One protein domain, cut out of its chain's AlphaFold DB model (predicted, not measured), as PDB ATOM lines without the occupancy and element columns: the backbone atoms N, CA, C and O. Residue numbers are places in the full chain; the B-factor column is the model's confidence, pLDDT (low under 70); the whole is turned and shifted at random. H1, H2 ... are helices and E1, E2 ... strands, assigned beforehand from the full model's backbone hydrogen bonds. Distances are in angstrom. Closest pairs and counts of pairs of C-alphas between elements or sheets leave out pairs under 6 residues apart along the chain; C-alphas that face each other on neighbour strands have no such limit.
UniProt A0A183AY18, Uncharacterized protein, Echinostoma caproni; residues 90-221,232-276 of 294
ATOM      1  N   LYS A  90      49.518  26.237 -12.172       76.38
ATOM      2  CA  LYS A  90      49.291  25.592 -10.879       76.38
ATOM      3  C   LYS A  90      49.418  26.643  -9.789       76.38
ATOM      4  O   LYS A  90      50.404  27.372  -9.764       76.38
ATOM      5  N   VAL A  91      48.410  26.727  -8.931       77.62
ATOM      6  CA  VAL A  91      48.368  27.666  -7.809       77.62
ATOM      7  C   VAL A  91      48.032  26.890  -6.545       77.62
ATOM      8  O   VAL A  91      47.017  26.199  -6.489       77.62
ATOM      9  N   ALA A  92      48.880  27.009  -5.534       80.69
ATOM     10  CA  ALA A  92      48.676  26.498  -4.194       80.69
ATOM     11  C   ALA A  92      48.234  27.652  -3.286       80.69
ATOM     12  O   ALA A  92      48.979  28.603  -3.061       80.69
ATOM     13  N   VAL A  93      47.018  27.580  -2.757       81.31
ATOM     14  CA  VAL A  93      46.498  28.578  -1.825       81.31
ATOM     15  C   VAL A  93      46.717  28.089  -0.393       81.31
ATOM     16  O   VAL A  93      46.197  27.027  -0.035       81.31
ATOM     17  N   PRO A  94      47.486  28.814   0.431       82.56
ATOM     18  CA  PRO A  94      47.694  28.444   1.823       82.56
ATOM     19  C   PRO A  94      46.406  28.653   2.628       82.56
ATOM     20  O   PRO A  94      45.811  29.735   2.616       82.56
ATOM     21  N   LEU A  95      45.976  27.592   3.312       85.69
ATOM     22  CA  LEU A  95      44.756  27.550   4.106       85.69
ATOM     23  C   LEU A  95      45.060  27.046   5.516       85.69
ATOM     24  O   LEU A  95      45.445  25.893   5.687       85.69
ATOM     25  N   THR A  96      44.793  27.859   6.531       88.06
ATOM     26  CA  THR A  96      44.944  27.450   7.932       88.06
ATOM     27  C   THR A  96      43.576  27.241   8.561       88.06
ATOM     28  O   THR A  96      42.778  28.167   8.656       88.06
ATOM     29  N   LEU A  97      43.288  26.018   9.001       89.06
ATOM     30  CA  LEU A  97      42.037  25.639   9.645       89.06
ATOM     31  C   LEU A  97      42.247  25.505  11.156       89.06
ATOM     32  O   LEU A  97      42.928  24.586  11.612       89.06
ATOM     33  N   VAL A  98      41.633  26.399  11.930       90.94
ATOM     34  CA  VAL A  98      41.717  26.430  13.395       90.94
ATOM     35  C   VAL A  98      40.368  26.061  14.003       90.94
ATOM     36  O   VAL A  98      39.360  26.700  13.711       90.94
ATOM     37  N   SER A  99      40.329  25.043  14.866       91.00
ATOM     38  CA  SER A  99      39.100  24.637  15.565       91.00
ATOM     39  C   SER A  99      39.084  25.092  17.022       91.00
ATOM     40  O   SER A  99      39.909  24.630  17.806       91.00
ATOM     41  N   PHE A 100      38.104  25.923  17.393       89.19
ATOM     42  CA  PHE A 100      37.823  26.356  18.773       89.19
ATOM     43  C   PHE A 100      36.619  25.630  19.398       89.19
ATOM     44  O   PHE A 100      36.112  26.043  20.443       89.19
ATOM     45  N   THR A 101      36.119  24.577  18.747       84.75
ATOM     46  CA  THR A 101      34.978  23.789  19.224       84.75
ATOM     47  C   THR A 101      35.427  22.468  19.844       84.75
ATOM     48  O   THR A 101      36.356  21.827  19.355       84.75
ATOM     49  N   ASP A 102      34.695  22.022  20.865       82.62
ATOM     50  CA  ASP A 102      34.860  20.694  21.471       82.62
ATOM     51  C   ASP A 102      34.163  19.592  20.649       82.62
ATOM     52  O   ASP A 102      34.347  18.407  20.903       82.62
ATOM     53  N   GLN A 103      33.336  19.966  19.661       81.31
ATOM     54  CA  GLN A 103      32.569  19.008  18.852       81.31
ATOM     55  C   GLN A 103      33.403  18.285  17.789       81.31
ATOM     56  O   GLN A 103      32.934  17.299  17.225       81.31
ATOM     57  N   LEU A 104      34.600  18.788  17.475       83.06
ATOM     58  CA  LEU A 104      35.426  18.274  16.388       83.06
ATOM     59  C   LEU A 104      36.772  17.804  16.938       83.06
ATOM     60  O   LEU A 104      37.588  18.607  17.392       83.06
ATOM     61  N   ASN A 105      37.008  16.494  16.880       85.19
ATOM     62  CA  ASN A 105      38.257  15.912  17.356       85.19
ATOM     63  C   ASN A 105      39.418  16.254  16.416       85.19
ATOM     64  O   ASN A 105      39.237  16.499  15.224       85.19
ATOM     65  N   LYS A 106      40.649  16.174  16.934       86.00
ATOM     66  CA  LYS A 106      41.874  16.406  16.149       86.00
ATOM     67  C   LYS A 106      41.970  15.503  14.908       86.00
ATOM     68  O   LYS A 106      42.429  15.959  13.867       86.00
ATOM     69  N   VAL A 107      41.513  14.251  15.016       87.75
ATOM     70  CA  VAL A 107      41.503  13.268  13.913       87.75
ATOM     71  C   VAL A 107      40.492  13.647  12.828       87.75
ATOM     72  O   VAL A 107      40.784  13.556  11.634       87.75
ATOM     73  N   ASP A 108      39.308  14.107  13.229       88.62
ATOM     74  CA  ASP A 108      38.290  14.557  12.281       88.62
ATOM     75  C   ASP A 108      38.770  15.811  11.556       88.62
ATOM     76  O   ASP A 108      38.674  15.884  10.334       88.62
ATOM     77  N   LEU A 109      39.382  16.745  12.289       87.94
ATOM     78  CA  LEU A 109      39.949  17.968  11.736       87.94
ATOM     79  C   LEU A 109      41.072  17.689  10.726       87.94
ATOM     80  O   LEU A 109      41.062  18.271   9.643       87.94
ATOM     81  N   SER A 110      42.006  16.784  11.037       87.62
ATOM     82  CA  SER A 110      43.063  16.412  10.086       87.62
ATOM     83  C   SER A 110      42.489  15.757   8.833       87.62
ATOM     84  O   SER A 110      42.957  16.029   7.733       87.62
ATOM     85  N   THR A 111      41.436  14.948   8.984       89.50
ATOM     86  CA  THR A 111      40.775  14.303   7.845       89.50
ATOM     87  C   THR A 111      40.045  15.322   6.969       89.50
ATOM     88  O   THR A 111      40.161  15.253   5.752       89.50
ATOM     89  N   VAL A 112      39.372  16.321   7.559       89.75
ATOM     90  CA  VAL A 112      38.802  17.462   6.811       89.75
ATOM     91  C   VAL A 112      39.893  18.177   6.015       89.75
ATOM     92  O   VAL A 112      39.692  18.483   4.843       89.75
ATOM     93  N   GLY A 113      41.058  18.413   6.625       88.31
ATOM     94  CA  GLY A 113      42.197  19.033   5.946       88.31
ATOM     95  C   GLY A 113      42.706  18.213   4.758       88.31
ATOM     96  O   GLY A 113      42.899  18.759   3.673       88.31
ATOM     97  N   SER A 114      42.869  16.898   4.936       88.50
ATOM     98  CA  SER A 114      43.267  15.986   3.859       88.50
ATOM     99  C   SER A 114      42.222  15.909   2.745       88.50
ATOM    100  O   SER A 114      42.584  15.961   1.571       88.50
ATOM    101  N   ASP A 115      40.933  15.845   3.088       89.94
ATOM    102  CA  ASP A 115      39.854  15.800   2.103       89.94
ATOM    103  C   ASP A 115      39.827  17.096   1.264       89.94
ATOM    104  O   ASP A 115      39.754  17.043   0.035       89.94
ATOM    105  N   LEU A 116      39.989  18.260   1.905       87.19
ATOM    106  CA  LEU A 116      40.061  19.558   1.221       87.19
ATOM    107  C   LEU A 116      41.241  19.660   0.248       87.19
ATOM    108  O   LEU A 116      41.105  20.277  -0.813       87.19
ATOM    109  N   ALA A 117      42.386  19.076   0.608       86.06
ATOM    110  CA  ALA A 117      43.610  19.152  -0.181       86.06
ATOM    111  C   ALA A 117      43.636  18.139  -1.338       86.06
ATOM    112  O   ALA A 117      43.986  18.489  -2.468       86.06
ATOM    113  N   THR A 118      43.291  16.875  -1.067       85.50
ATOM    114  CA  THR A 118      43.614  15.751  -1.963       85.50
ATOM    115  C   THR A 118      42.471  14.772  -2.203       85.50
ATOM    116  O   THR A 118      42.720  13.733  -2.813       85.50
ATOM    117  N   SER A 119      41.236  15.052  -1.770       85.88
ATOM    118  CA  SER A 119      40.128  14.115  -2.004       85.88
ATOM    119  C   SER A 119      39.919  13.813  -3.493       85.88
ATOM    120  O   SER A 119      40.101  14.666  -4.376       85.88
ATOM    121  N   GLU A 120      39.525  12.570  -3.768       84.31
ATOM    122  CA  GLU A 120      39.059  12.139  -5.086       84.31
ATOM    123  C   GLU A 120      37.698  12.763  -5.422       84.31
ATOM    124  O   GLU A 120      37.420  13.051  -6.587       84.31
ATOM    125  N   ASP A 121      36.876  13.027  -4.402       84.06
ATOM    126  CA  ASP A 121      35.591  13.693  -4.570       84.06
ATOM    127  C   ASP A 121      35.800  15.197  -4.794       84.06
ATOM    128  O   ASP A 121      36.184  15.955  -3.899       84.06
ATOM    129  N   ILE A 122      35.498  15.640  -6.014       80.94
ATOM    130  CA  ILE A 122      35.608  17.040  -6.438       80.94
ATOM    131  C   ILE A 122      34.741  17.999  -5.613       80.94
ATOM    132  O   ILE A 122      34.996  19.200  -5.623       80.94
ATOM    133  N   THR A 123      33.702  17.500  -4.936       82.69
ATOM    134  CA  THR A 123      32.817  18.320  -4.096       82.69
ATOM    135  C   THR A 123      33.419  18.605  -2.723       82.69
ATOM    136  O   THR A 123      33.042  19.582  -2.080       82.69
ATOM    137  N   LEU A 124      34.374  17.775  -2.298       84.81
ATOM    138  CA  LEU A 124      35.106  17.905  -1.041       84.81
ATOM    139  C   LEU A 124      36.438  18.628  -1.220       84.81
ATOM    140  O   LEU A 124      37.020  19.080  -0.239       84.81
ATOM    141  N   ARG A 125      36.911  18.751  -2.461       86.38
ATOM    142  CA  ARG A 125      38.185  19.380  -2.785       86.38
ATOM    143  C   ARG A 125      38.027  20.874  -3.059       86.38
ATOM    144  O   ARG A 125      37.088  21.325  -3.723       86.38
ATOM    145  N   CYS A 126      38.976  21.658  -2.565       83.19
ATOM    146  CA  CYS A 126      39.061  23.067  -2.917       83.19
ATOM    147  C   CYS A 126      39.736  23.265  -4.290       83.19
ATOM    148  O   CYS A 126      40.442  22.394  -4.801       83.19
ATOM    149  N   GLY A 127      39.536  24.431  -4.897       75.12
ATOM    150  CA  GLY A 127      40.101  24.773  -6.200       75.12
ATOM    151  C   GLY A 127      39.440  24.065  -7.387       75.12
ATOM    152  O   GLY A 127      39.859  24.249  -8.530       75.12
ATOM    153  N   THR A 128      38.392  23.273  -7.146       72.88
ATOM    154  CA  THR A 128      37.629  22.573  -8.182       72.88
ATOM    155  C   THR A 128      36.200  23.080  -8.249       72.88
ATOM    156  O   THR A 128      35.354  22.707  -7.444       72.88
ATOM    157  N   SER A 129      35.897  23.893  -9.260       66.38
ATOM    158  CA  SER A 129      34.513  24.197  -9.621       66.38
ATOM    159  C   SER A 129      34.093  23.321 -10.797       66.38
ATOM    160  O   SER A 129      34.696  23.381 -11.866       66.38
ATOM    161  N   SER A 130      33.031  22.529 -10.620       57.94
ATOM    162  CA  SER A 130      32.416  21.757 -11.712       57.94
ATOM    163  C   SER A 130      31.847  22.653 -12.820       57.94
ATOM    164  O   SER A 130      31.626  22.188 -13.936       57.94
ATOM    165  N   GLN A 131      31.631  23.938 -12.520       56.34
ATOM    166  CA  GLN A 131      31.042  24.915 -13.432       56.34
ATOM    167  C   GLN A 131      32.082  25.770 -14.169       56.34
ATOM    168  O   GLN A 131      31.729  26.433 -15.144       56.34
ATOM    169  N   SER A 132      33.362  25.760 -13.767       56.59
ATOM    170  CA  SER A 132      34.372  26.609 -14.408       56.59
ATOM    171  C   SER A 132      35.052  25.894 -15.582       56.59
ATOM    172  O   SER A 132      35.759  24.894 -15.434       56.59
ATOM    173  N   LYS A 133      34.890  26.452 -16.791       55.00
ATOM    174  CA  LYS A 133      35.668  26.056 -17.984       55.00
ATOM    175  C   LYS A 133      37.179  26.271 -17.780       55.00
ATOM    176  O   LYS A 133      37.979  25.603 -18.434       55.00
ATOM    177  N   LEU A 134      37.552  27.153 -16.844       55.88
ATOM    178  CA  LEU A 134      38.933  27.447 -16.453       55.88
ATOM    179  C   LEU A 134      39.629  26.316 -15.684       55.88
ATOM    180  O   LEU A 134      40.857  26.263 -15.718       55.88
ATOM    181  N   SER A 135      38.895  25.380 -15.070       54.47
ATOM    182  CA  SER A 135      39.490  24.244 -14.335       54.47
ATOM    183  C   SER A 135      40.423  23.365 -15.184       54.47
ATOM    184  O   SER A 135      41.250  22.632 -14.645       54.47
ATOM    185  N   LYS A 136      40.325  23.447 -16.521       60.31
ATOM    186  CA  LYS A 136      41.199  22.717 -17.453       60.31
ATOM    187  C   LYS A 136      42.588  23.341 -17.629       60.31
ATOM    188  O   LYS A 136      43.504  22.622 -18.009       60.31
ATOM    189  N   LYS A 137      42.740  24.654 -17.410       65.12
ATOM    190  CA  LYS A 137      44.019  25.379 -17.580       65.12
ATOM    191  C   LYS A 137      44.590  25.892 -16.261       65.12
ATOM    192  O   LYS A 137      45.807  25.995 -16.140       65.12
ATOM    193  N   LEU A 138      43.730  26.194 -15.293       72.81
ATOM    194  CA  LEU A 138      44.103  26.645 -13.961       72.81
ATOM    195  C   LEU A 138      43.835  25.521 -12.954       72.81
ATOM    196  O   LEU A 138      42.688  25.170 -12.678       72.81
ATOM    197  N   HIS A 139      44.907  24.962 -12.407       76.31
ATOM    198  CA  HIS A 139      44.867  23.990 -11.327       76.31
ATOM    199  C   HIS A 139      45.091  24.701 -10.000       76.31
ATOM    200  O   HIS A 139      46.226  24.980  -9.621       76.31
ATOM    201  N   VAL A 140      44.000  24.968  -9.288       78.62
ATOM    202  CA  VAL A 140      44.060  25.483  -7.921       78.62
ATOM    203  C   VAL A 140      44.075  24.303  -6.948       78.62
ATOM    204  O   VAL A 140      43.290  23.365  -7.085       78.62
ATOM    205  N   ARG A 141      44.989  24.332  -5.983       81.06
ATOM    206  CA  ARG A 141      45.099  23.385  -4.866       81.06
ATOM    207  C   ARG A 141      45.162  24.173  -3.566       81.06
ATOM    208  O   ARG A 141      45.680  25.284  -3.573       81.06
ATOM    209  N   CYS A 142      44.704  23.609  -2.454       83.69
ATOM    210  CA  CYS A 142      44.938  24.212  -1.141       83.69
ATOM    211  C   CYS A 142      46.048  23.474  -0.413       83.69
ATOM    212  O   CYS A 142      46.017  22.249  -0.299       83.69
ATOM    213  N   ALA A 143      46.994  24.237   0.120       85.00
ATOM    214  CA  ALA A 143      47.932  23.753   1.117       85.00
ATOM    215  C   ALA A 143      47.271  23.944   2.485       85.00
ATOM    216  O   ALA A 143      47.263  25.051   3.020       85.00
ATOM    217  N   VAL A 144      46.631  22.888   2.995       86.81
ATOM    218  CA  VAL A 144      45.813  22.967   4.210       86.81
ATOM    219  C   VAL A 144      46.630  22.590   5.441       86.81
ATOM    220  O   VAL A 144      47.102  21.461   5.555       86.81
ATOM    221  N   GLN A 145      46.733  23.510   6.393       87.38
ATOM    222  CA  GLN A 145      47.289  23.273   7.716       87.38
ATOM    223  C   GLN A 145      46.160  23.250   8.743       87.38
ATOM    224  O   GLN A 145      45.346  24.165   8.810       87.38
ATOM    225  N   THR A 146      46.092  22.199   9.554       88.19
ATOM    226  CA  THR A 146      45.028  22.037  10.553       88.19
ATOM    227  C   THR A 146      45.575  22.157  11.965       88.19
ATOM    228  O   THR A 146      46.539  21.473  12.313       88.19
ATOM    229  N   ARG A 147      44.910  22.947  12.807       88.81
ATOM    230  CA  ARG A 147      45.247  23.133  14.219       88.81
ATOM    231  C   ARG A 147      43.988  23.089  15.083       88.81
ATOM    232  O   ARG A 147      43.001  23.767  14.820       88.81
ATOM    233  N   SER A 148      44.025  22.307  16.156       88.38
ATOM    234  CA  SER A 148      43.019  22.390  17.222       88.38
ATOM    235  C   SER A 148      43.475  23.416  18.257       88.38
ATOM    236  O   SER A 148      44.660  23.444  18.591       88.38
ATOM    237  N   ALA A 149      42.553  24.237  18.760       87.56
ATOM    238  CA  ALA A 149      42.848  25.217  19.797       87.56
ATOM    239  C   ALA A 149      43.328  24.533  21.083       87.56
ATOM    240  O   ALA A 149      42.809  23.478  21.467       87.56
ATOM    241  N   THR A 150      44.309  25.141  21.747       89.81
ATOM    242  CA  THR A 150      44.817  24.664  23.039       89.81
ATOM    243  C   THR A 150      43.746  24.805  24.131       89.81
ATOM    244  O   THR A 150      42.821  25.609  23.987       89.81
ATOM    245  N   PRO A 151      43.835  24.053  25.245       87.75
ATOM    246  CA  PRO A 151      42.877  24.182  26.346       87.75
ATOM    247  C   PRO A 151      42.749  25.621  26.876       87.75
ATOM    248  O   PRO A 151      41.644  26.067  27.186       87.75
ATOM    249  N   ASP A 152      43.856  26.369  26.909       89.44
ATOM    250  CA  ASP A 152      43.891  27.766  27.357       89.44
ATOM    251  C   ASP A 152      43.208  28.710  26.354       89.44
ATOM    252  O   ASP A 152      42.428  29.590  26.735       89.44
ATOM    253  N   GLU A 153      43.433  28.498  25.052       90.25
ATOM    254  CA  GLU A 153      42.734  29.219  23.981       90.25
ATOM    255  C   GLU A 153      41.227  28.946  24.033       90.25
ATOM    256  O   GLU A 153      40.423  29.876  23.973       90.25
ATOM    257  N   GLN A 154      40.819  27.689  24.224       88.50
ATOM    258  CA  GLN A 154      39.408  27.322  24.368       88.50
ATOM    259  C   GLN A 154      38.768  27.972  25.599       88.50
ATOM    260  O   GLN A 154      37.639  28.461  25.515       88.50
ATOM    261  N   ALA A 155      39.472  28.013  26.734       88.25
ATOM    262  CA  ALA A 155      39.005  28.704  27.936       88.25
ATOM    263  C   ALA A 155      38.839  30.212  27.687       88.25
ATOM    264  O   ALA A 155      37.840  30.806  28.102       88.25
ATOM    265  N   THR A 156      39.767  30.813  26.941       89.25
ATOM    266  CA  THR A 156      39.711  32.225  26.542       89.25
ATOM    267  C   THR A 156      38.509  32.506  25.644       89.25
ATOM    268  O   THR A 156      37.775  33.459  25.897       89.25
ATOM    269  N   VAL A 157      38.235  31.654  24.649       89.56
ATOM    270  CA  VAL A 157      37.052  31.780  23.778       89.56
ATOM    271  C   VAL A 157      35.754  31.601  24.567       89.56
ATOM    272  O   VAL A 157      34.811  32.368  24.373       89.56
ATOM    273  N   LYS A 158      35.696  30.634  25.493       88.81
ATOM    274  CA  LYS A 158      34.533  30.419  26.373       88.81
ATOM    275  C   LYS A 158      34.267  31.641  27.261       88.81
ATOM    276  O   LYS A 158      33.125  32.085  27.347       88.81
ATOM    277  N   SER A 159      35.316  32.219  27.846       90.44
ATOM    278  CA  SER A 159      35.238  33.451  28.644       90.44
ATOM    279  C   SER A 159      34.826  34.662  27.798       90.44
ATOM    280  O   SER A 159      33.927  35.421  28.169       90.44
ATOM    281  N   ALA A 160      35.417  34.826  26.612       89.06
ATOM    282  CA  ALA A 160      35.042  35.882  25.679       89.06
ATOM    283  C   ALA A 160      33.563  35.777  25.289       89.06
ATOM    284  O   ALA A 160      32.872  36.788  25.260       89.06
ATOM    285  N   LEU A 161      33.059  34.565  25.056       89.06
ATOM    286  CA  LEU A 161      31.660  34.333  24.715       89.06
ATOM    287  C   LEU A 161      30.698  34.669  25.866       89.06
ATOM    288  O   LEU A 161      29.621  35.194  25.606       89.06
ATOM    289  N   SER A 162      31.062  34.393  27.124       87.38
ATOM    290  CA  SER A 162      30.211  34.720  28.280       87.38
ATOM    291  C   SER A 162      30.178  36.210  28.618       87.38
ATOM    292  O   SER A 162      29.202  36.679  29.198       87.38
ATOM    293  N   HIS A 163      31.242  36.945  28.285       87.38
ATOM    294  CA  HIS A 163      31.371  38.369  28.601       87.38
ATOM    295  C   HIS A 163      31.043  39.300  27.429       87.38
ATOM    296  O   HIS A 163      30.802  40.484  27.660       87.38
ATOM    297  N   ALA A 164      31.049  38.802  26.194       84.75
ATOM    298  CA  ALA A 164      30.805  39.624  25.019       84.75
ATOM    299  C   ALA A 164      29.355  40.108  24.961       84.75
ATOM    300  O   ALA A 164      28.405  39.329  25.035       84.75
ATOM    301  N   THR A 165      29.202  41.411  24.745       82.50
ATOM    302  CA  THR A 165      27.896  42.047  24.521       82.50
ATOM    303  C   THR A 165      27.532  42.117  23.038       82.50
ATOM    304  O   THR A 165      26.361  42.249  22.685       82.50
ATOM    305  N   SER A 166      28.530  42.000  22.156       84.75
ATOM    306  CA  SER A 166      28.368  42.048  20.705       84.75
ATOM    307  C   SER A 166      29.273  41.040  19.996       84.75
ATOM    308  O   SER A 166      30.333  40.660  20.496       84.75
ATOM    309  N   LEU A 167      28.878  40.643  18.782       84.44
ATOM    310  CA  LEU A 167      29.675  39.759  17.928       84.44
ATOM    311  C   LEU A 167      31.050  40.361  17.602       84.44
ATOM    312  O   LEU A 167      32.047  39.648  17.613       84.44
ATOM    313  N   ASN A 168      31.123  41.667  17.339       86.00
ATOM    314  CA  ASN A 168      32.382  42.323  16.980       86.00
ATOM    315  C   ASN A 168      33.386  42.329  18.140       86.00
ATOM    316  O   ASN A 168      34.574  42.137  17.900       86.00
ATOM    317  N   GLU A 169      32.909  42.509  19.375       86.75
ATOM    318  CA  GLU A 169      33.737  42.427  20.583       86.75
ATOM    319  C   GLU A 169      34.249  41.000  20.826       86.75
ATOM    320  O   GLU A 169      35.392  40.799  21.226       86.75
ATOM    321  N   PHE A 170      33.411  39.997  20.561       89.88
ATOM    322  CA  PHE A 170      33.834  38.603  20.622       89.88
ATOM    323  C   PHE A 170      34.907  38.299  19.566       89.88
ATOM    324  O   PHE A 170      35.968  37.774  19.901       89.88
ATOM    325  N   LEU A 171      34.657  38.661  18.303       87.81
ATOM    326  CA  LEU A 171      35.565  38.368  17.193       87.81
ATOM    327  C   LEU A 171      36.932  39.032  17.376       87.81
ATOM    328  O   LEU A 171      37.933  38.364  17.149       87.81
ATOM    329  N   SER A 172      37.006  40.272  17.871       86.81
ATOM    330  CA  SER A 172      38.299  40.934  18.111       86.81
ATOM    331  C   SER A 172      39.160  40.217  19.160       86.81
ATOM    332  O   SER A 172      40.383  40.185  19.037       86.81
ATOM    333  N   ARG A 173      38.544  39.583  20.170       87.19
ATOM    334  CA  ARG A 173      39.263  38.762  21.161       87.19
ATOM    335  C   ARG A 173      39.729  37.427  20.583       87.19
ATOM    336  O   ARG A 173      40.800  36.956  20.948       87.19
ATOM    337  N   VAL A 174      38.943  36.822  19.691       88.19
ATOM    338  CA  VAL A 174      39.320  35.576  19.001       88.19
ATOM    339  C   VAL A 174      40.412  35.827  17.960       88.19
ATOM    340  O   VAL A 174      41.306  35.004  17.808       88.19
ATOM    341  N   GLU A 175      40.378  36.972  17.274       87.31
ATOM    342  CA  GLU A 175      41.394  37.385  16.295       87.31
ATOM    343  C   GLU A 175      42.801  37.422  16.899       87.31
ATOM    344  O   GLU A 175      43.753  37.004  16.243       87.31
ATOM    345  N   ALA A 176      42.930  37.823  18.168       85.69
ATOM    346  CA  ALA A 176      44.206  37.823  18.886       85.69
ATOM    347  C   ALA A 176      44.800  36.417  19.109       85.69
ATOM    348  O   ALA A 176      45.990  36.300  19.396       85.69
ATOM    349  N   LEU A 177      43.990  35.358  18.991       85.81
ATOM    350  CA  LEU A 177      44.411  33.961  19.145       85.81
ATOM    351  C   LEU A 177      44.748  33.291  17.807       85.81
ATOM    352  O   LEU A 177      45.224  32.157  17.791       85.81
ATOM    353  N   LEU A 178      44.465  33.950  16.680       84.19
ATOM    354  CA  LEU A 178      44.753  33.394  15.364       84.19
ATOM    355  C   LEU A 178      46.252  33.502  15.052       84.19
ATOM    356  O   LEU A 178      46.890  34.489  15.430       84.19
ATOM    357  N   PRO A 179      46.822  32.506  14.349       72.94
ATOM    358  CA  PRO A 179      48.228  32.526  13.981       72.94
ATOM    359  C   PRO A 179      48.554  33.779  13.165       72.94
ATOM    360  O   PRO A 179      47.768  34.236  12.331       72.94
ATOM    361  N   SER A 180      49.722  34.351  13.456       66.19
ATOM    362  CA  SER A 180      50.251  35.497  12.730       66.19
ATOM    363  C   SER A 180      51.086  35.015  11.549       66.19
ATOM    364  O   SER A 180      51.879  34.092  11.724       66.19
ATOM    365  N   ASP A 181      50.949  35.654  10.382       59.00
ATOM    366  CA  ASP A 181      51.611  35.278   9.112       59.00
ATOM    367  C   ASP A 181      53.151  35.195   9.176       59.00
ATOM    368  O   ASP A 181      53.792  34.773   8.216       59.00
ATOM    369  N   GLU A 182      53.762  35.589  10.295       50.81
ATOM    370  CA  GLU A 182      55.213  35.642  10.461       50.81
ATOM    371  C   GLU A 182      55.856  34.363  11.026       50.81
ATOM    372  O   GLU A 182      57.077  34.244  10.940       50.81
ATOM    373  N   THR A 183      55.109  33.404  11.597       41.94
ATOM    374  CA  THR A 183      55.749  32.347  12.421       41.94
ATOM    375  C   THR A 183      55.334  30.895  12.200       41.94
ATOM    376  O   THR A 183      56.065  30.017  12.662       41.94
ATOM    377  N   GLU A 184      54.268  30.575  11.467       46.16
ATOM    378  CA  GLU A 184      53.992  29.177  11.105       46.16
ATOM    379  C   GLU A 184      54.515  28.897   9.692       46.16
ATOM    380  O   GLU A 184      53.964  29.328   8.684       46.16
ATOM    381  N   SER A 185      55.673  28.230   9.676       44.81
ATOM    382  CA  SER A 185      56.363  27.630   8.537       44.81
ATOM    383  C   SER A 185      55.425  27.346   7.363       44.81
ATOM    384  O   SER A 185      54.470  26.579   7.490       44.81
ATOM    385  N   ARG A 186      55.749  27.940   6.208       53.72
ATOM    386  CA  ARG A 186      55.231  27.610   4.873       53.72
ATOM    387  C   ARG A 186      55.626  26.174   4.504       53.72
ATOM    388  O   ARG A 186      56.318  25.960   3.511       53.72
ATOM    389  N   ASP A 187      55.242  25.187   5.309       46.53
ATOM    390  CA  ASP A 187      55.595  23.781   5.140       46.53
ATOM    391  C   ASP A 187      54.745  23.156   4.028       46.53
ATOM    392  O   ASP A 187      53.965  22.224   4.203       46.53
ATOM    393  N   CYS A 188      54.977  23.654   2.816       52.47
ATOM    394  CA  CYS A 188      54.614  23.017   1.556       52.47
ATOM    395  C   CYS A 188      55.324  21.664   1.361       52.47
ATOM    396  O   CYS A 188      54.964  20.899   0.465       52.47
ATOM    397  N   ASN A 189      56.292  21.343   2.230       47.47
ATOM    398  CA  ASN A 189      57.012  20.074   2.262       47.47
ATOM    399  C   ASN A 189      56.089  18.865   2.488       47.47
ATOM    400  O   ASN A 189      56.404  17.780   2.006       47.47
ATOM    401  N   GLN A 190      54.953  19.023   3.184       47.78
ATOM    402  CA  GLN A 190      54.006  17.916   3.398       47.78
ATOM    403  C   GLN A 190      52.979  17.752   2.268       47.78
ATOM    404  O   GLN A 190      52.475  16.649   2.075       47.78
ATOM    405  N   SER A 191      52.679  18.808   1.503       51.34
ATOM    406  CA  SER A 191      51.639  18.800   0.460       51.34
ATOM    407  C   SER A 191      52.175  18.705  -0.975       51.34
ATOM    408  O   SER A 191      51.384  18.687  -1.919       51.34
ATOM    409  N   GLY A 192      53.500  18.638  -1.163       53.31
ATOM    410  CA  GLY A 192      54.126  18.534  -2.487       53.31
ATOM    411  C   GLY A 192      53.926  19.784  -3.352       53.31
ATOM    412  O   GLY A 192      53.772  19.668  -4.567       53.31
ATOM    413  N   CYS A 193      53.863  20.961  -2.723       57.22
ATOM    414  CA  CYS A 193      53.694  22.238  -3.415       57.22
ATOM    415  C   CYS A 193      55.058  22.888  -3.671       57.22
ATOM    416  O   CYS A 193      55.869  23.001  -2.749       57.22
ATOM    417  N   ASP A 194      55.298  23.348  -4.900       61.56
ATOM    418  CA  ASP A 194      56.485  24.144  -5.212       61.56
ATOM    419  C   ASP A 194      56.332  25.564  -4.630       61.56
ATOM    420  O   ASP A 194      55.257  26.160  -4.745       61.56
ATOM    421  N   PRO A 195      57.390  26.169  -4.055       63.38
ATOM    422  CA  PRO A 195      57.325  27.520  -3.487       63.38
ATOM    423  C   PRO A 195      56.903  28.602  -4.490       63.38
ATOM    424  O   PRO A 195      56.393  29.646  -4.100       63.38
ATOM    425  N   SER A 196      57.122  28.352  -5.784       61.88
ATOM    426  CA  SER A 196      56.739  29.227  -6.897       61.88
ATOM    427  C   SER A 196      55.251  29.161  -7.253       61.88
ATOM    428  O   SER A 196      54.779  30.005  -8.010       61.88
ATOM    429  N   GLU A 197      54.517  28.177  -6.728       66.62
ATOM    430  CA  GLU A 197      53.081  27.996  -6.961       66.62
ATOM    431  C   GLU A 197      52.235  28.627  -5.842       66.62
ATOM    432  O   GLU A 197      51.014  28.675  -5.957       66.62
ATOM    433  N   ILE A 198      52.848  29.121  -4.759       67.00
ATOM    434  CA  ILE A 198      52.127  29.634  -3.586       67.00
ATOM    435  C   ILE A 198      51.507  31.006  -3.884       67.00
ATOM    436  O   ILE A 198      52.197  31.951  -4.268       67.00
ATOM    437  N   ALA A 199      50.199  31.135  -3.657       66.00
ATOM    438  CA  ALA A 199      49.489  32.405  -3.757       66.00
ATOM    439  C   ALA A 199      49.922  33.391  -2.655       66.00
ATOM    440  O   ALA A 199      50.200  33.000  -1.523       66.00
ATOM    441  N   SER A 200      49.906  34.692  -2.965       64.56
ATOM    442  CA  SER A 200      50.244  35.745  -1.993       64.56
ATOM    443  C   SER A 200      49.210  35.896  -0.868       64.56
ATOM    444  O   SER A 200      49.524  36.476   0.166       64.56
ATOM    445  N   SER A 201      47.978  35.430  -1.075       70.62
ATOM    446  CA  SER A 201      46.876  35.553  -0.120       70.62
ATOM    447  C   SER A 201      46.786  34.320   0.780       70.62
ATOM    448  O   SER A 201      46.566  33.211   0.285       70.62
ATOM    449  N   VAL A 202      46.890  34.527   2.094       78.25
ATOM    450  CA  VAL A 202      46.681  33.491   3.118       78.25
ATOM    451  C   VAL A 202      45.247  33.555   3.629       78.25
ATOM    452  O   VAL A 202      44.739  34.637   3.943       78.25
ATOM    453  N   TYR A 203      44.589  32.396   3.697       84.50
ATOM    454  CA  TYR A 203      43.238  32.266   4.238       84.50
ATOM    455  C   TYR A 203      43.267  31.513   5.564       84.50
ATOM    456  O   TYR A 203      43.762  30.389   5.642       84.50
ATOM    457  N   THR A 204      42.659  32.100   6.590       86.56
ATOM    458  CA  THR A 204      42.501  31.467   7.901       86.56
ATOM    459  C   THR A 204      41.025  31.194   8.155       86.56
ATOM    460  O   THR A 204      40.213  32.114   8.227       86.56
ATOM    461  N   ILE A 205      40.664  29.923   8.306       88.25
ATOM    462  CA  ILE A 205      39.314  29.496   8.665       88.25
ATOM    463  C   ILE A 205      39.280  29.166  10.156       88.25
ATOM    464  O   ILE A 205      39.978  28.268  10.619       88.25
ATOM    465  N   SER A 206      38.423  29.859  10.898       88.75
ATOM    466  CA  SER A 206      38.193  29.642  12.326       88.75
ATOM    467  C   SER A 206      36.838  28.976  12.553       88.75
ATOM    468  O   SER A 206      35.792  29.563  12.274       88.75
ATOM    469  N   ILE A 207      36.840  27.742  13.058       89.00
ATOM    470  CA  ILE A 207      35.628  27.009  13.431       89.00
ATOM    471  C   ILE A 207      35.267  27.382  14.869       89.00
ATOM    472  O   ILE A 207      35.979  27.046  15.818       89.00
ATOM    473  N   LEU A 208      34.144  28.072  15.025       88.69
ATOM    474  CA  LEU A 208      33.668  28.624  16.284       88.69
ATOM    475  C   LEU A 208      32.667  27.694  16.989       88.69
ATOM    476  O   LEU A 208      31.919  26.958  16.334       88.69
ATOM    477  N   PRO A 209      32.599  27.755  18.333       85.56
ATOM    478  CA  PRO A 209      31.648  26.969  19.104       85.56
ATOM    479  C   PRO A 209      30.193  27.405  18.840       85.56
ATOM    480  O   PRO A 209      29.922  28.584  18.588       85.56
ATOM    481  N   PRO A 210      29.216  26.492  18.991       80.62
ATOM    482  CA  PRO A 210      27.808  26.757  18.677       80.62
ATOM    483  C   PRO A 210      27.172  27.833  19.570       80.62
ATOM    484  O   PRO A 210      26.147  28.411  19.217       80.62
ATOM    485  N   GLY A 211      27.762  28.137  20.730       78.12
ATOM    486  CA  GLY A 211      27.272  29.198  21.611       78.12
ATOM    487  C   GLY A 211      27.324  30.599  20.979       78.12
ATOM    488  O   GLY A 211      26.544  31.464  21.375       78.12
ATOM    489  N   VAL A 212      28.143  30.806  19.939       82.81
ATOM    490  CA  VAL A 212      28.219  32.072  19.182       82.81
ATOM    491  C   VAL A 212      26.913  32.382  18.437       82.81
ATOM    492  O   VAL A 212      26.609  33.550  18.196       82.81
ATOM    493  N   HIS A 213      26.068  31.378  18.159       77.81
ATOM    494  CA  HIS A 213      24.737  31.594  17.569       77.81
ATOM    495  C   HIS A 213      23.871  32.568  18.376       77.81
ATOM    496  O   HIS A 213      23.044  33.273  17.803       77.81
ATOM    497  N   ALA A 214      24.063  32.653  19.697       76.56
ATOM    498  CA  ALA A 214      23.350  33.620  20.530       76.56
ATOM    499  C   ALA A 214      23.727  35.074  20.193       76.56
ATOM    500  O   ALA A 214      22.851  35.936  20.174       76.56
ATOM    501  N   LEU A 215      24.998  35.331  19.866       76.06
ATOM    502  CA  LEU A 215      25.503  36.653  19.476       76.06
ATOM    503  C   LEU A 215      25.123  37.020  18.031       76.06
ATOM    504  O   LEU A 215      24.974  38.196  17.707       76.06
ATOM    505  N   LEU A 216      24.926  36.018  17.169       73.88
ATOM    506  CA  LEU A 216      24.507  36.191  15.771       73.88
ATOM    507  C   LEU A 216      23.055  36.665  15.616       73.88
ATOM    508  O   LEU A 216      22.757  37.415  14.686       73.88
ATOM    509  N   LYS A 217      22.159  36.285  16.540       65.38
ATOM    510  CA  LYS A 217      20.740  36.691  16.515       65.38
ATOM    511  C   LYS A 217      20.532  38.211  16.537       65.38
ATOM    512  O   LYS A 217      19.485  38.671  16.102       65.38
ATOM    513  N   GLY A 218      21.512  38.979  17.023       54.06
ATOM    514  CA  GLY A 218      21.477  40.445  17.016       54.06
ATOM    515  C   GLY A 218      21.960  41.101  15.715       54.06
ATOM    516  O   GLY A 218      21.767  42.300  15.550       54.06
ATOM    517  N   VAL A 219      22.591  40.349  14.804       55.47
ATOM    518  CA  VAL A 219      23.264  40.885  13.602       55.47
ATOM    519  C   VAL A 219      22.582  40.434  12.305       55.47
ATOM    520  O   VAL A 219      22.543  41.185  11.333       55.47
ATOM    521  N   VAL A 220      22.007  39.230  12.272       53.53
ATOM    522  CA  VAL A 220      21.385  38.670  11.061       53.53
ATOM    523  C   VAL A 220      19.896  39.036  11.011       53.53
ATOM    524  O   VAL A 220      19.029  38.235  11.339       53.53
ATOM    525  N   SER A 221      19.597  40.266  10.586       40.59
ATOM    526  CA  SER A 221      18.269  40.680  10.094       40.59
ATOM    527  C   SER A 221      18.165  40.637   8.560       40.59
ATOM    528  O   SER A 221      17.167  41.075   7.992       40.59
ATOM    529  N   PRO A 232      25.829  25.362   8.786       66.56
ATOM    530  CA  PRO A 232      26.823  26.237   9.400       66.56
ATOM    531  C   PRO A 232      26.747  27.655   8.815       66.56
ATOM    532  O   PRO A 232      26.540  27.837   7.618       66.56
ATOM    533  N   VAL A 233      26.939  28.668   9.661       75.38
ATOM    534  CA  VAL A 233      26.926  30.084   9.254       75.38
ATOM    535  C   VAL A 233      28.363  30.561   9.095       75.38
ATOM    536  O   VAL A 233      29.146  30.436  10.036       75.38
ATOM    537  N   SER A 234      28.718  31.126   7.937       76.75
ATOM    538  CA  SER A 234      30.043  31.723   7.718       76.75
ATOM    539  C   SER A 234      30.020  33.248   7.741       76.75
ATOM    540  O   SER A 234      29.142  33.868   7.147       76.75
ATOM    541  N   ILE A 235      31.034  33.846   8.361       78.19
ATOM    542  CA  ILE A 235      31.271  35.289   8.407       78.19
ATOM    543  C   ILE A 235      32.635  35.538   7.777       78.19
ATOM    544  O   ILE A 235      33.646  35.059   8.290       78.19
ATOM    545  N   VAL A 236      32.660  36.265   6.665       78.19
ATOM    546  CA  VAL A 236      33.899  36.615   5.966       78.19
ATOM    547  C   VAL A 236      34.349  37.991   6.443       78.19
ATOM    548  O   VAL A 236      33.568  38.944   6.407       78.19
ATOM    549  N   ARG A 237      35.593  38.091   6.912       74.38
ATOM    550  CA  ARG A 237      36.259  39.355   7.220       74.38
ATOM    551  C   ARG A 237      37.512  39.483   6.372       74.38
ATOM    552  O   ARG A 237      38.440  38.686   6.499       74.38
ATOM    553  N   ASP A 238      37.508  40.511   5.541       68.00
ATOM    554  CA  ASP A 238      38.690  40.973   4.830       68.00
ATOM    555  C   ASP A 238      39.403  42.006   5.713       68.00
ATOM    556  O   ASP A 238      38.821  43.026   6.098       68.00
ATOM    557  N   GLN A 239      40.630  41.694   6.123       65.94
ATOM    558  CA  GLN A 239      41.522  42.612   6.819       65.94
ATOM    559  C   GLN A 239      42.740  42.870   5.938       65.94
ATOM    560  O   GLN A 239      43.175  41.995   5.199       65.94
ATOM    561  N   THR A 240      43.354  44.046   6.089       57.78
ATOM    562  CA  THR A 240      44.426  44.559   5.214       57.78
ATOM    563  C   THR A 240      45.568  43.582   4.921       57.78
ATOM    564  O   THR A 240      46.179  43.695   3.866       57.78
ATOM    565  N   ASN A 241      45.839  42.626   5.817       60.22
ATOM    566  CA  ASN A 241      46.859  41.593   5.634       60.22
ATOM    567  C   ASN A 241      46.337  40.155   5.831       60.22
ATOM    568  O   ASN A 241      47.137  39.227   5.780       60.22
ATOM    569  N   ARG A 242      45.038  39.948   6.107       68.94
ATOM    570  CA  ARG A 242      44.481  38.630   6.471       68.94
ATOM    571  C   ARG A 242      43.059  38.436   5.979       68.94
ATOM    572  O   ARG A 242      42.159  39.181   6.352       68.94
ATOM    573  N   ASN A 243      42.841  37.334   5.271       81.19
ATOM    574  CA  ASN A 243      41.503  36.860   4.950       81.19
ATOM    575  C   ASN A 243      41.063  35.861   6.018       81.19
ATOM    576  O   ASN A 243      41.566  34.735   6.061       81.19
ATOM    577  N   VAL A 244      40.133  36.263   6.886       83.06
ATOM    578  CA  VAL A 244      39.636  35.395   7.960       83.06
ATOM    579  C   VAL A 244      38.178  35.033   7.718       83.06
ATOM    580  O   VAL A 244      37.318  35.888   7.511       83.06
ATOM    581  N   ILE A 245      37.890  33.737   7.773       85.94
ATOM    582  CA  ILE A 245      36.546  33.190   7.617       85.94
ATOM    583  C   ILE A 245      36.164  32.497   8.918       85.94
ATOM    584  O   ILE A 245      36.765  31.495   9.304       85.94
ATOM    585  N   TYR A 246      35.133  32.992   9.589       84.69
ATOM    586  CA  TYR A 246      34.583  32.347  10.777       84.69
ATOM    587  C   TYR A 246      33.441  31.433  10.381       84.69
ATOM    588  O   TYR A 246      32.522  31.879   9.703       84.69
ATOM    589  N   ILE A 247      33.462  30.181  10.825       86.06
ATOM    590  CA  ILE A 247      32.388  29.214  10.600       86.06
ATOM    591  C   ILE A 247      31.785  28.849  11.948       86.06
ATOM    592  O   ILE A 247      32.456  28.273  12.799       86.06
ATOM    593  N   VAL A 248      30.510  29.168  12.148       82.50
ATOM    594  CA  VAL A 248      29.772  28.815  13.362       82.50
ATOM    595  C   VAL A 248      29.000  27.525  13.128       82.50
ATOM    596  O   VAL A 248      28.128  27.453  12.258       82.50
ATOM    597  N   LEU A 249      29.314  26.502  13.922       80.19
ATOM    598  CA  LEU A 249      28.681  25.188  13.829       80.19
ATOM    599  C   LEU A 249      27.267  25.169  14.429       80.19
ATOM    600  O   LEU A 249      27.004  25.898  15.387       80.19
ATOM    601  N   PRO A 250      26.348  24.338  13.905       73.25
ATOM    602  CA  PRO A 250      25.003  24.178  14.455       73.25
ATOM    603  C   PRO A 250      25.005  23.572  15.872       73.25
ATOM    604  O   PRO A 250      25.918  22.852  16.272       73.25
ATOM    605  N   LYS A 251      23.960  23.876  16.652       64.19
ATOM    606  CA  LYS A 251      23.878  23.540  18.087       64.19
ATOM    607  C   LYS A 251      23.497  22.079  18.379       64.19
ATOM    608  O   LYS A 251      23.866  21.587  19.440       64.19
ATOM    609  N   GLU A 252      22.777  21.399  17.481       57.81
ATOM    610  CA  GLU A 252      22.046  20.157  17.817       57.81
ATOM    611  C   GLU A 252      22.318  18.937  16.919       57.81
ATOM    612  O   GLU A 252      21.706  17.892  17.119       57.81
ATOM    613  N   GLN A 253      23.256  19.002  15.974       53.72
ATOM    614  CA  GLN A 253      23.638  17.826  15.185       53.72
ATOM    615  C   GLN A 253      25.107  17.488  15.384       53.72
ATOM    616  O   GLN A 253      25.965  18.368  15.362       53.72
ATOM    617  N   SER A 254      25.388  16.191  15.541       58.00
ATOM    618  CA  SER A 254      26.717  15.631  15.321       58.00
ATOM    619  C   SER A 254      27.129  16.008  13.904       58.00
ATOM    620  O   SER A 254      26.629  15.435  12.932       58.00
ATOM    621  N   LEU A 255      27.955  17.040  13.788       65.12
ATOM    622  CA  LEU A 255      28.380  17.574  12.512       65.12
ATOM    623  C   LEU A 255      29.003  16.446  11.688       65.12
ATOM    624  O   LEU A 255      30.018  15.867  12.074       65.12
ATOM    625  N   ASN A 256      28.386  16.111  10.556       76.56
ATOM    626  CA  ASN A 256      28.956  15.116   9.669       76.56
ATOM    627  C   ASN A 256      30.195  15.733   9.011       76.56
ATOM    628  O   ASN A 256      30.085  16.728   8.292       76.56
ATOM    629  N   ARG A 257      31.367  15.134   9.251       83.94
ATOM    630  CA  ARG A 257      32.661  15.552   8.689       83.94
ATOM    631  C   ARG A 257      32.556  15.902   7.206       83.94
ATOM    632  O   ARG A 257      33.019  16.953   6.789       83.94
ATOM    633  N   VAL A 258      31.882  15.047   6.436       85.25
ATOM    634  CA  VAL A 258      31.723  15.197   4.984       85.25
ATOM    635  C   VAL A 258      30.944  16.467   4.633       85.25
ATOM    636  O   VAL A 258      31.302  17.168   3.693       85.25
ATOM    637  N   GLN A 259      29.912  16.805   5.410       85.12
ATOM    638  CA  GLN A 259      29.127  18.023   5.196       85.12
ATOM    639  C   GLN A 259      29.941  19.281   5.507       85.12
ATOM    640  O   GLN A 259      29.858  20.251   4.756       85.12
ATOM    641  N   LEU A 260      30.753  19.262   6.572       85.69
ATOM    642  CA  LEU A 260      31.656  20.371   6.888       85.69
ATOM    643  C   LEU A 260      32.700  20.562   5.782       85.69
ATOM    644  O   LEU A 260      32.892  21.682   5.315       85.69
ATOM    645  N   THR A 261      33.337  19.478   5.339       87.75
ATOM    646  CA  THR A 261      34.317  19.509   4.248       87.75
ATOM    647  C   THR A 261      33.694  20.063   2.967       87.75
ATOM    648  O   THR A 261      34.230  21.006   2.392       87.75
ATOM    649  N   ALA A 262      32.528  19.551   2.554       86.62
ATOM    650  CA  ALA A 262      31.815  20.031   1.370       86.62
ATOM    651  C   ALA A 262      31.438  21.518   1.482       86.62
ATOM    652  O   ALA A 262      31.537  22.269   0.509       86.62
ATOM    653  N   TYR A 263      31.024  21.961   2.672       85.94
ATOM    654  CA  TYR A 263      30.704  23.361   2.933       85.94
ATOM    655  C   TYR A 263      31.934  24.260   2.775       85.94
ATOM    656  O   TYR A 263      31.874  25.258   2.055       85.94
ATOM    657  N   ILE A 264      33.057  23.889   3.399       87.38
ATOM    658  CA  ILE A 264      34.316  24.636   3.299       87.38
ATOM    659  C   ILE A 264      34.805  24.657   1.847       87.38
ATOM    660  O   ILE A 264      35.152  25.722   1.344       87.38
ATOM    661  N   ALA A 265      34.775  23.520   1.149       86.12
ATOM    662  CA  ALA A 265      35.162  23.430  -0.255       86.12
ATOM    663  C   ALA A 265      34.320  24.368  -1.129       86.12
ATOM    664  O   ALA A 265      34.866  25.160  -1.896       86.12
ATOM    665  N   LYS A 266      32.991  24.353  -0.966       84.69
ATOM    666  CA  LYS A 266      32.079  25.245  -1.695       84.69
ATOM    667  C   LYS A 266      32.358  26.719  -1.401       84.69
ATOM    668  O   LYS A 266      32.384  27.521  -2.332       84.69
ATOM    669  N   LEU A 267      32.583  27.065  -0.134       83.12
ATOM    670  CA  LEU A 267      32.895  28.431   0.280       83.12
ATOM    671  C   LEU A 267      34.212  28.905  -0.340       83.12
ATOM    672  O   LEU A 267      34.234  29.942  -0.998       83.12
ATOM    673  N   MET A 268      35.282  28.117  -0.224       82.44
ATOM    674  CA  MET A 268      36.576  28.462  -0.816       82.44
ATOM    675  C   MET A 268      36.495  28.557  -2.336       82.44
ATOM    676  O   MET A 268      37.029  29.495  -2.912       82.44
ATOM    677  N   ASN A 269      35.762  27.659  -2.992       79.62
ATOM    678  CA  ASN A 269      35.563  27.728  -4.437       79.62
ATOM    679  C   ASN A 269      34.783  28.983  -4.852       79.62
ATOM    680  O   ASN A 269      35.053  29.515  -5.918       79.62
ATOM    681  N   SER A 270      33.861  29.483  -4.024       76.81
ATOM    682  CA  SER A 270      33.154  30.741  -4.307       76.81
ATOM    683  C   SER A 270      34.012  31.990  -4.083       76.81
ATOM    684  O   SER A 270      33.867  32.959  -4.819       76.81
ATOM    685  N   VAL A 271      34.916  31.959  -3.098       73.88
ATOM    686  CA  VAL A 271      35.797  33.089  -2.760       73.88
ATOM    687  C   VAL A 271      37.008  33.154  -3.696       73.88
ATOM    688  O   VAL A 271      37.410  34.237  -4.096       73.88
ATOM    689  N   MET A 272      37.588  32.007  -4.060       67.38
ATOM    690  CA  MET A 272      38.784  31.933  -4.911       67.38
ATOM    691  C   MET A 272      38.477  32.018  -6.410       67.38
ATOM    692  O   MET A 272      39.362  32.343  -7.196       67.38
ATOM    693  N   LEU A 273      37.262  31.651  -6.826       61.19
ATOM    694  CA  LEU A 273      36.849  31.616  -8.230       61.19
ATOM    695  C   LEU A 273      35.659  32.559  -8.419       61.19
ATOM    696  O   LEU A 273      34.562  32.125  -8.781       61.19
ATOM    697  N   THR A 274      35.855  33.850  -8.146       56.59
ATOM    698  CA  THR A 274      34.893  34.869  -8.569       56.59
ATOM    699  C   THR A 274      34.796  34.831 -10.097       56.59
ATOM    700  O   THR A 274      35.789  34.814 -10.822       56.59
ATOM    701  N   VAL A 275      33.565  34.707 -10.593       48.12
ATOM    702  CA  VAL A 275      33.259  34.444 -12.010       48.12
ATOM    703  C   VAL A 275      33.543  35.667 -12.900       48.12
ATOM    704  O   VAL A 275      33.685  35.510 -14.113       48.12
ATOM    705  N   ASP A 276      33.698  36.853 -12.306       44.97
ATOM    706  CA  ASP A 276      33.854  38.115 -13.037       44.97
ATOM    707  C   ASP A 276      35.322  38.556 -13.207       44.97
ATOM    708  O   ASP A 276      35.691  38.990 -14.295       44.97
TER     709      ASP A 276
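AT A GLANCE: This is residues 90 to 221 and 232 to 276 of the 294 residues of an uncharacterized protein of Echinostoma caproni (UniProt A0A183AY18). What would one see first? A twisted sheet of five strands curls round H6, with H1 and H6 over one face and H3, H4 and H5 gathered at one end. What is it made of? The printed part has 177 residues with six named helices and five named strands, in the order E1 H1 H2 E2 H3 H4 E3 H5 E4 E5 H6; the class is mixed, helices and strands. The mixed sheet runs E2 E1 E3 E5 E4, and the whole is compact, with a radius of gyration of the C-alphas of 16.2 A and spans of 49 by 34 by 33 A.

IN THESE COORDINATES: Where does the first half run? E1, residues 90 to 99, spans 28.4 A from C-alpha 90 at (49.291, 25.592, -10.879); H1 is residues 106 to 118, H2 133 to 136. E2, residues 138 to 148, spans 31.5 A; H3 is residues 151 to 163, H4 167 to 175. And the rest? E3 is residues 203 to 208, H5 210 to 216, E4 233 to 239 and E5 242 to 248. H6, residues 257 to 272, spans 22.2 A and ends at C-alpha 272 at (38.784, 31.933, -4.911).

HOW THE PARTS SIT: How are the strands paired? E2 and E1 are parallel with N 93 and O 141 2.8 A apart, E1 and E3 parallel with N 98 and O 205 2.8 A apart, and E3 and E5 parallel with N 206 and O 245 2.8 A apart. E4 and E5 form an antiparallel hairpin, N 235 and O 246 being 2.8 A apart. E1, H1, H2 and E2 make a strand-helix-strand unit, two parallel neighbours with helices between; E2, H3, H4 and E3 make a split one, with E1 between its strands and a right-handed crossover. What is on the sheet? H1 and H6 make two layers with it, helices on one face; H1 lies over E2 at a height of 7.3 A, C-alphas 117 and 142 being closest at 5.3 A. H1 and H6 touch at a steep tilt of 45 degrees, closest at C-alphas 112 and 261, 5.6 A. H4 and H5 only graze the sheet, and H2 is not on it. How do the other helices stand? H3, with residues 157 to 161 alone, touches H4 in a helical hairpin, closest at C-alphas 160 and 170, 5.9 A; H4 and H5 only just touch, with 3 pairs of C-alphas within 8 A, closest at C-alphas 167 and 215, 5.4 A. Every O i to N i+4 pair is within hydrogen-bond range in H1, H3 and H6, but 4 of 5 in H4 and 1 of 3 in H5, where 4 of 4 O i to N i+3 pairs are; H2 is too short for such a pair.

THE WHOLE: How large is it? The two C-alphas farthest apart, those of Lys 136 and His 163, are 49.6 A apart. Where is it cut or unsure? Residues 222 to 231 are not printed, and C-alphas 221 and 232 are 16.8 A apart; the links H1 to H2 and H4 to E3 are long. Mean pLDDT of the printed part is 76.5, and 51 residues are under 70, among them 180 to 200.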